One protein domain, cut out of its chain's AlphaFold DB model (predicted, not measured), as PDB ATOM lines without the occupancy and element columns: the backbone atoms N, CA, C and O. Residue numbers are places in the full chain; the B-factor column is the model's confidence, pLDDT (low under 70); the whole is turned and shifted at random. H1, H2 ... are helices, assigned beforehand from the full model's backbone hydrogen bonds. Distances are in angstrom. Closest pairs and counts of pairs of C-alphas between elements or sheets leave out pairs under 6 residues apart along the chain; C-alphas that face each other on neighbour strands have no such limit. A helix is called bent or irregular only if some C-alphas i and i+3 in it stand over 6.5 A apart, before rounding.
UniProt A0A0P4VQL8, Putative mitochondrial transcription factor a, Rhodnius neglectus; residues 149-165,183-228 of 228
ATOM      1  N   PRO A 149     -22.026 -56.933  13.953       94.19
ATOM      2  CA  PRO A 149     -21.170 -55.997  14.673       94.19
ATOM      3  C   PRO A 149     -21.969 -55.107  15.638       94.19
ATOM      4  O   PRO A 149     -23.049 -54.603  15.306       94.19
ATOM      5  N   ARG A 150     -21.453 -54.914  16.859       92.19
ATOM      6  CA  ARG A 150     -22.052 -54.013  17.856       92.19
ATOM      7  C   ARG A 150     -21.616 -52.578  17.581       92.19
ATOM      8  O   ARG A 150     -20.476 -52.341  17.205       92.19
ATOM      9  N   LYS A 151     -22.525 -51.626  17.807       91.38
ATOM     10  CA  LYS A 151     -22.181 -50.204  17.727       91.38
ATOM     11  C   LYS A 151     -21.114 -49.869  18.784       91.38
ATOM     12  O   LYS A 151     -21.299 -50.285  19.932       91.38
ATOM     13  N   PRO A 152     -20.062 -49.117  18.420       94.62
ATOM     14  CA  PRO A 152     -19.064 -48.610  19.350       94.62
ATOM     15  C   PRO A 152     -19.665 -47.796  20.484       94.62
ATOM     16  O   PRO A 152     -20.745 -47.206  20.367       94.62
ATOM     17  N   THR A 153     -18.929 -47.752  21.586       93.88
ATOM     18  CA  THR A 153     -19.340 -47.034  22.787       93.88
ATOM     19  C   THR A 153     -19.265 -45.523  22.525       93.88
ATOM     20  O   THR A 153     -18.222 -45.043  22.084       93.88
ATOM     21  N   PRO A 154     -20.341 -44.750  22.766       95.25
ATOM     22  CA  PRO A 154     -20.317 -43.291  22.659       95.25
ATOM     23  C   PRO A 154     -19.230 -42.638  23.537       95.25
ATOM     24  O   PRO A 154     -18.937 -43.178  24.608       95.25
ATOM     25  N   PRO A 155     -18.711 -41.443  23.179       95.75
ATOM     26  CA  PRO A 155     -17.607 -40.782  23.892       95.75
ATOM     27  C   PRO A 155     -17.832 -40.636  25.402       95.75
ATOM     28  O   PRO A 155     -16.961 -40.969  26.200       95.75
ATOM     29  N   PHE A 156     -19.039 -40.235  25.812       93.31
ATOM     30  CA  PHE A 156     -19.400 -40.125  27.230       93.31
ATOM     31  C   PHE A 156     -19.314 -41.464  27.976       93.31
ATOM     32  O   PHE A 156     -18.900 -41.499  29.127       93.31
ATOM     33  N   LEU A 157     -19.700 -42.575  27.343       94.25
ATOM     34  CA  LEU A 157     -19.631 -43.888  27.982       94.25
ATOM     35  C   LEU A 157     -18.191 -44.420  28.046       94.25
ATOM     36  O   LEU A 157     -17.868 -45.129  28.993       94.25
ATOM     37  N   LEU A 158     -17.318 -44.036  27.106       93.56
ATOM     38  CA  LEU A 158     -15.872 -44.286  27.199       93.56
ATOM     39  C   LEU A 158     -15.250 -43.517  28.378       93.56
ATOM     40  O   LEU A 158     -14.456 -44.075  29.131       93.56
ATOM     41  N   PHE A 159     -15.658 -42.262  28.577       93.00
ATOM     42  CA  PHE A 159     -15.280 -41.480  29.756       93.00
ATOM     43  C   PHE A 159     -15.852 -42.074  31.043       93.00
ATOM     44  O   PHE A 159     -15.151 -42.209  32.039       93.00
ATOM     45  N   LEU A 160     -17.113 -42.500  31.032       92.88
ATOM     46  CA  LEU A 160     -17.706 -43.161  32.185       92.88
ATOM     47  C   LEU A 160     -16.905 -44.411  32.565       92.88
ATOM     48  O   LEU A 160     -16.592 -44.581  33.739       92.88
ATOM     49  N   GLN A 161     -16.533 -45.242  31.583       91.88
ATOM     50  CA  GLN A 161     -15.701 -46.433  31.778       91.88
ATOM     51  C   GLN A 161     -14.357 -46.110  32.443       91.88
ATOM     52  O   GLN A 161     -13.951 -46.854  33.333       91.88
ATOM     53  N   SER A 162     -13.701 -44.998  32.084       90.31
ATOM     54  CA  SER A 162     -12.433 -44.595  32.715       90.31
ATOM     55  C   SER A 162     -12.597 -44.139  34.170       90.31
ATOM     56  O   SER A 162     -11.650 -44.217  34.952       90.31
ATOM     57  N   GLN A 163     -13.803 -43.722  34.566       89.50
ATOM     58  CA  GLN A 163     -14.104 -43.272  35.927       89.50
ATOM     59  C   GLN A 163     -14.731 -44.359  36.813       89.50
ATOM     60  O   GLN A 163     -14.826 -44.149  38.023       89.50
ATOM     61  N   VAL A 164     -15.141 -45.518  36.265       87.88
ATOM     62  CA  VAL A 164     -15.792 -46.614  37.024       87.88
ATOM     63  C   VAL A 164     -14.976 -47.025  38.252       87.88
ATOM     64  O   VAL A 164     -15.551 -47.253  39.317       87.88
ATOM     65  N   SER A 165     -13.647 -47.052  38.141       86.31
ATOM     66  CA  SER A 165     -12.748 -47.415  39.243       86.31
ATOM     67  C   SER A 165     -12.800 -46.442  40.428       86.31
ATOM     68  O   SER A 165     -12.450 -46.820  41.540       86.31
ATOM     69  N   TRP A 183     -18.544 -34.453  33.098       93.69
ATOM     70  CA  TRP A 183     -18.446 -34.485  31.638       93.69
ATOM     71  C   TRP A 183     -18.939 -33.188  30.991       93.69
ATOM     72  O   TRP A 183     -18.350 -32.725  30.019       93.69
ATOM     73  N   LYS A 184     -20.007 -32.570  31.505       93.25
ATOM     74  CA  LYS A 184     -20.485 -31.283  30.980       93.25
ATOM     75  C   LYS A 184     -19.469 -30.165  31.214       93.25
ATOM     76  O   LYS A 184     -19.235 -29.407  30.279       93.25
ATOM     77  N   SER A 185     -18.838 -30.121  32.389       93.19
ATOM     78  CA  SER A 185     -17.845 -29.103  32.754       93.19
ATOM     79  C   SER A 185     -16.455 -29.311  32.143       93.19
ATOM     80  O   SER A 185     -15.657 -28.383  32.173       93.19
ATOM     81  N   LEU A 186     -16.143 -30.495  31.599       92.25
ATOM     82  CA  LEU A 186     -14.861 -30.745  30.926       92.25
ATOM     83  C   LEU A 186     -14.681 -29.867  29.679       92.25
ATOM     84  O   LEU A 186     -15.633 -29.647  28.916       92.25
ATOM     85  N   SER A 187     -13.440 -29.436  29.449       92.06
ATOM     86  CA  SER A 187     -13.039 -28.681  28.263       92.06
ATOM     87  C   SER A 187     -13.193 -29.520  26.984       92.06
ATOM     88  O   SER A 187     -13.358 -30.745  27.031       92.06
ATOM     89  N   GLN A 188     -13.175 -28.876  25.813       87.81
ATOM     90  CA  GLN A 188     -13.180 -29.612  24.541       87.81
ATOM     91  C   GLN A 188     -11.908 -30.449  24.360       87.81
ATOM     92  O   GLN A 188     -11.985 -31.538  23.796       87.81
ATOM     93  N   GLU A 189     -10.781 -29.986  24.898       91.25
ATOM     94  CA  GLU A 189      -9.484 -30.666  24.836       91.25
ATOM     95  C   GLU A 189      -9.505 -31.980  25.624       91.25
ATOM     96  O   GLU A 189      -9.161 -33.032  25.090       91.25
ATOM     97  N   ASP A 190     -10.048 -31.972  26.845       90.38
ATOM     98  CA  ASP A 190     -10.168 -33.185  27.669       90.38
ATOM     99  C   ASP A 190     -11.151 -34.207  27.079       90.38
ATOM    100  O   ASP A 190     -11.070 -35.415  27.324       90.38
ATOM    101  N   LYS A 191     -12.117 -33.718  26.297       93.38
ATOM    102  CA  LYS A 191     -13.092 -34.543  25.583       93.38
ATOM    103  C   LYS A 191     -12.523 -35.123  24.288       93.38
ATOM    104  O   LYS A 191     -12.947 -36.216  23.898       93.38
ATOM    105  N   ALA A 192     -11.594 -34.424  23.635       94.56
ATOM    106  CA  ALA A 192     -11.011 -34.785  22.344       94.56
ATOM    107  C   ALA A 192     -10.562 -36.256  22.243       94.56
ATOM    108  O   ALA A 192     -11.046 -36.934  21.330       94.56
ATOM    109  N   PRO A 193      -9.780 -36.828  23.184       95.00
ATOM    110  CA  PRO A 193      -9.325 -38.217  23.065       95.00
ATOM    111  C   PRO A 193     -10.480 -39.231  23.029       95.00
ATOM    112  O   PRO A 193     -10.407 -40.249  22.338       95.00
ATOM    113  N   TYR A 194     -11.587 -38.956  23.726       95.06
ATOM    114  CA  TYR A 194     -12.766 -39.825  23.719       95.06
ATOM    115  C   TYR A 194     -13.551 -39.723  22.407       95.06
ATOM    116  O   TYR A 194     -14.066 -40.731  21.917       95.06
ATOM    117  N   PHE A 195     -13.642 -38.521  21.831       95.12
ATOM    118  CA  PHE A 195     -14.270 -38.305  20.527       95.12
ATOM    119  C   PHE A 195     -13.457 -38.929  19.394       95.12
ATOM    120  O   PHE A 195     -14.034 -39.601  18.540       95.12
ATOM    121  N   GLU A 196     -12.135 -38.780  19.410       95.38
ATOM    122  CA  GLU A 196     -11.240 -39.400  18.432       95.38
ATOM    123  C   GLU A 196     -11.288 -40.924  18.503       95.38
ATOM    124  O   GLU A 196     -11.440 -41.585  17.472       95.38
ATOM    125  N   LYS A 197     -11.230 -41.491  19.716       95.00
ATOM    126  CA  LYS A 197     -11.376 -42.935  19.920       95.00
ATOM    127  C   LYS A 197     -12.711 -43.439  19.374       95.00
ATOM    128  O   LYS A 197     -12.733 -44.390  18.598       95.00
ATOM    129  N   HIS A 198     -13.815 -42.769  19.711       95.94
ATOM    130  CA  HIS A 198     -15.131 -43.120  19.182       95.94
ATOM    131  C   HIS A 198     -15.193 -43.012  17.653       95.94
ATOM    132  O   HIS A 198     -15.768 -43.885  17.009       95.94
ATOM    133  N   LYS A 199     -14.594 -41.971  17.059       96.38
ATOM    134  CA  LYS A 199     -14.556 -41.778  15.603       96.38
ATOM    135  C   LYS A 199     -13.853 -42.945  14.906       96.38
ATOM    136  O   LYS A 199     -14.440 -43.526  13.996       96.38
ATOM    137  N   LYS A 200     -12.663 -43.333  15.381       96.25
ATOM    138  CA  LYS A 200     -11.903 -44.478  14.849       96.25
ATOM    139  C   LYS A 200     -12.699 -45.781  14.956       96.25
ATOM    140  O   LYS A 200     -12.902 -46.471  13.961       96.25
ATOM    141  N   GLU A 201     -13.243 -46.080  16.137       96.56
ATOM    142  CA  GLU A 201     -14.054 -47.289  16.343       96.56
ATOM    143  C   GLU A 201     -15.330 -47.291  15.476       96.56
ATOM    144  O   GLU A 201     -15.771 -48.344  15.013       96.56
ATOM    145  N   MET A 202     -15.934 -46.124  15.229       96.00
ATOM    146  CA  MET A 202     -17.101 -45.969  14.352       96.00
ATOM    147  C   MET A 202     -16.781 -46.218  12.881       96.00
ATOM    148  O   MET A 202     -17.609 -46.807  12.185       96.00
ATOM    149  N   GLU A 203     -15.616 -45.792  12.402       96.06
ATOM    150  CA  GLU A 203     -15.146 -46.085  11.044       96.06
ATOM    151  C   GLU A 203     -14.916 -47.590  10.863       96.06
ATOM    152  O   GLU A 203     -15.472 -48.185   9.939       96.06
ATOM    153  N   GLU A 204     -14.231 -48.241  11.806       96.25
ATOM    154  CA  GLU A 204     -14.082 -49.702  11.803       96.25
ATOM    155  C   GLU A 204     -15.422 -50.442  11.884       96.25
ATOM    156  O   GLU A 204     -15.617 -51.490  11.271       96.25
ATOM    157  N   PHE A 205     -16.365 -49.929  12.672       96.44
ATOM    158  CA  PHE A 205     -17.691 -50.519  12.779       96.44
ATOM    159  C   PHE A 205     -18.446 -50.454  11.452       96.44
ATOM    160  O   PHE A 205     -19.104 -51.430  11.094       96.44
ATOM    161  N   LYS A 206     -18.357 -49.337  10.721       95.50
ATOM    162  CA  LYS A 206     -19.001 -49.188   9.408       95.50
ATOM    163  C   LYS A 206     -18.459 -50.214   8.416       95.50
ATOM    164  O   LYS A 206     -19.254 -50.932   7.818       95.50
ATOM    165  N   THR A 207     -17.137 -50.361   8.325       95.88
ATOM    166  CA  THR A 207     -16.515 -51.333   7.409       95.88
ATOM    167  C   THR A 207     -16.868 -52.776   7.779       95.88
ATOM    168  O   THR A 207     -17.263 -53.563   6.917       95.88
ATOM    169  N   LYS A 208     -16.822 -53.125   9.074       96.06
ATOM    170  CA  LYS A 208     -17.255 -54.440   9.582       96.06
ATOM    171  C   LYS A 208     -18.737 -54.701   9.290       96.06
ATOM    172  O   LYS A 208     -19.098 -55.815   8.919       96.06
ATOM    173  N   LEU A 209     -19.596 -53.690   9.450       94.69
ATOM    174  CA  LEU A 209     -21.034 -53.804   9.206       94.69
ATOM    175  C   LEU A 209     -21.341 -54.021   7.723       94.69
ATOM    176  O   LEU A 209     -22.126 -54.906   7.414       94.69
ATOM    177  N   GLU A 210     -20.712 -53.271   6.819       94.44
ATOM    178  CA  GLU A 210     -20.899 -53.435   5.371       94.44
ATOM    179  C   GLU A 210     -20.459 -54.819   4.889       94.44
ATOM    180  O   GLU A 210     -21.160 -55.455   4.101       94.44
ATOM    181  N   LYS A 211     -19.324 -55.320   5.396       95.75
ATOM    182  CA  LYS A 211     -18.862 -56.683   5.104       95.75
ATOM    183  C   LYS A 211     -19.888 -57.725   5.559       95.75
ATOM    184  O   LYS A 211     -20.235 -58.610   4.784       95.75
ATOM    185  N   TRP A 212     -20.401 -57.580   6.780       95.44
ATOM    186  CA  TRP A 212     -21.431 -58.464   7.323       95.44
ATOM    187  C   TRP A 212     -22.747 -58.376   6.535       95.44
ATOM    188  O   TRP A 212     -23.364 -59.396   6.258       95.44
ATOM    189  N   GLU A 213     -23.182 -57.184   6.119       94.19
ATOM    190  CA  GLU A 213     -24.406 -57.022   5.323       94.19
ATOM    191  C   GLU A 213     -24.292 -57.705   3.956       94.19
ATOM    192  O   GLU A 213     -25.218 -58.412   3.561       94.19
ATOM    193  N   LYS A 214     -23.144 -57.574   3.277       94.25
ATOM    194  CA  LYS A 214     -22.863 -58.307   2.032       94.25
ATOM    195  C   LYS A 214     -22.925 -59.818   2.252       94.25
ATOM    196  O   LYS A 214     -23.585 -60.517   1.489       94.25
ATOM    197  N   GLU A 215     -22.308 -60.308   3.324       94.50
ATOM    198  CA  GLU A 215     -22.337 -61.726   3.690       94.50
ATOM    199  C   GLU A 215     -23.772 -62.227   3.943       94.50
ATOM    200  O   GLU A 215     -24.183 -63.252   3.396       94.50
ATOM    201  N   MET A 216     -24.591 -61.475   4.683       94.56
ATOM    202  CA  MET A 216     -25.991 -61.837   4.933       94.56
ATOM    203  C   MET A 216     -26.825 -61.880   3.651       94.56
ATOM    204  O   MET A 216     -27.679 -62.755   3.518       94.56
ATOM    205  N   VAL A 217     -26.580 -60.978   2.696       93.62
ATOM    206  CA  VAL A 217     -27.238 -61.020   1.380       93.62
ATOM    207  C   VAL A 217     -26.813 -62.266   0.604       93.62
ATOM    208  O   VAL A 217     -27.678 -62.972   0.094       93.62
ATOM    209  N   THR A 218     -25.515 -62.599   0.579       93.31
ATOM    210  CA  THR A 218     -25.023 -63.814  -0.102       93.31
ATOM    211  C   THR A 218     -25.574 -65.108   0.498       93.31
ATOM    212  O   THR A 218     -25.822 -66.060  -0.230       93.31
ATOM    213  N   GLN A 219     -25.837 -65.134   1.808       92.44
ATOM    214  CA  GLN A 219     -26.444 -66.276   2.504       92.44
ATOM    215  C   GLN A 219     -27.984 -66.312   2.396       92.44
ATOM    216  O   GLN A 219     -28.625 -67.157   3.018       92.44
ATOM    217  N   GLY A 220     -28.608 -65.384   1.657       90.56
ATOM    218  CA  GLY A 220     -30.069 -65.299   1.524       90.56
ATOM    219  C   GLY A 220     -30.792 -64.767   2.772       90.56
ATOM    220  O   GLY A 220     -32.018 -64.808   2.858       90.56
ATOM    221  N   LEU A 221     -30.060 -64.219   3.745       90.25
ATOM    222  CA  LEU A 221     -30.570 -63.669   5.006       90.25
ATOM    223  C   LEU A 221     -30.843 -62.154   4.924       90.25
ATOM    224  O   LEU A 221     -30.720 -61.429   5.914       90.25
ATOM    225  N   GLY A 222     -31.284 -61.665   3.760       85.12
ATOM    226  CA  GLY A 222     -31.582 -60.244   3.516       85.12
ATOM    227  C   GLY A 222     -32.676 -59.648   4.421       85.12
ATOM    228  O   GLY A 222     -32.741 -58.443   4.621       85.12
ATOM    229  N   SER A 223     -33.504 -60.471   5.067       86.00
ATOM    230  CA  SER A 223     -34.482 -59.989   6.061       86.00
ATOM    231  C   SER A 223     -33.847 -59.448   7.353       86.00
ATOM    232  O   SER A 223     -34.521 -58.817   8.169       86.00
ATOM    233  N   VAL A 224     -32.556 -59.713   7.574       87.81
ATOM    234  CA  VAL A 224     -31.855 -59.436   8.834       87.81
ATOM    235  C   VAL A 224     -31.024 -58.139   8.777       87.81
ATOM    236  O   VAL A 224     -30.667 -57.583   9.829       87.81
ATOM    237  N   ILE A 225     -30.753 -57.635   7.568       87.81
ATOM    238  CA  ILE A 225     -29.988 -56.404   7.320       87.81
ATOM    239  C   ILE A 225     -30.823 -55.137   7.581       87.81
ATOM    240  O   ILE A 225     -31.992 -55.201   7.971       87.81
ATOM    241  N   ARG A 226     -30.201 -53.957   7.464       80.38
ATOM    242  CA  ARG A 226     -30.922 -52.679   7.535       80.38
ATOM    243  C   ARG A 226     -31.897 -52.580   6.357       80.38
ATOM    244  O   ARG A 226     -31.500 -52.792   5.220       80.38
ATOM    245  N   GLN A 227     -33.153 -52.252   6.648       69.00
ATOM    246  CA  GLN A 227     -34.100 -51.806   5.628       69.00
ATOM    247  C   GLN A 227     -33.770 -50.338   5.336       69.00
ATOM    248  O   GLN A 227     -33.735 -49.538   6.277       69.00
ATOM    249  N   HIS A 228     -33.404 -50.049   4.089       51.16
ATOM    250  CA  HIS A 228     -33.156 -48.701   3.578       51.16
ATOM    251  C   HIS A 228     -34.448 -48.082   3.057       51.16
ATOM    252  O   HIS A 228     -35.293 -48.859   2.558       51.16
TER     253      HIS A 228
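Overview. This is residues 149 to 165 and 183 to 228 of the 228 residues of the protein "Putative mitochondrial transcription factor a" of Rhodnius neglectus (UniProt A0A0P4VQL8). One long helix, H2, makes a rod-like model, and a short helix, H1, meets it near its first end and points away from it at a steep angle. Before H1, residues 149 to 154 run alongside H2, and after H2 the last residues, 219 to 228, fold back from its far end. The printed part has 63 residues with two named helices, H1 then H2, and no named strand; the class is all helix. The whole is only just extended, close to loose, with a radius of gyration of the C-alphas of 16.1 A and spans of 49 by 21 by 19 A.

Arrangement. H1, residues 155 to 165, touches H2, residues 188 to 218, which takes part with residues 191 to 198 alone. The closest C-alphas of the two are those of Pro 155 and Tyr 194, 4.9 A apart. They run opposite ways at a steep tilt of 68 degrees, only just short of about perpendicular. H2 has a kink of 27 degrees near residue 195. Of the O i to N i+4 pairs, 6 of 7 in H1 and 25 of 27 in H2 are within hydrogen-bond range.

Along the chain. H1 begins at C-alpha 155 (-17.607, -40.782, 23.892) and is irregular, with C-alphas 162 and 165 7.1 A apart. H2 measures 43.8 A from C-alpha 188 (-13.180, -29.612, 24.541) to C-alpha 218 (-25.023, -63.814, -0.102). It is only just irregular, with C-alphas 190 and 193 6.9 A apart.

Size, cuts and confidence. The C-alphas of Ser 185 and Gly 220, the two farthest apart, are 49.3 A from each other. The link from H1 to H2 runs across the cut: residues 166 to 182 are not printed, and C-alphas 165 and 183 are 16.0 A apart. The mean pLDDT of the printed part is 91.9, and residues 227 to 228 are under 70.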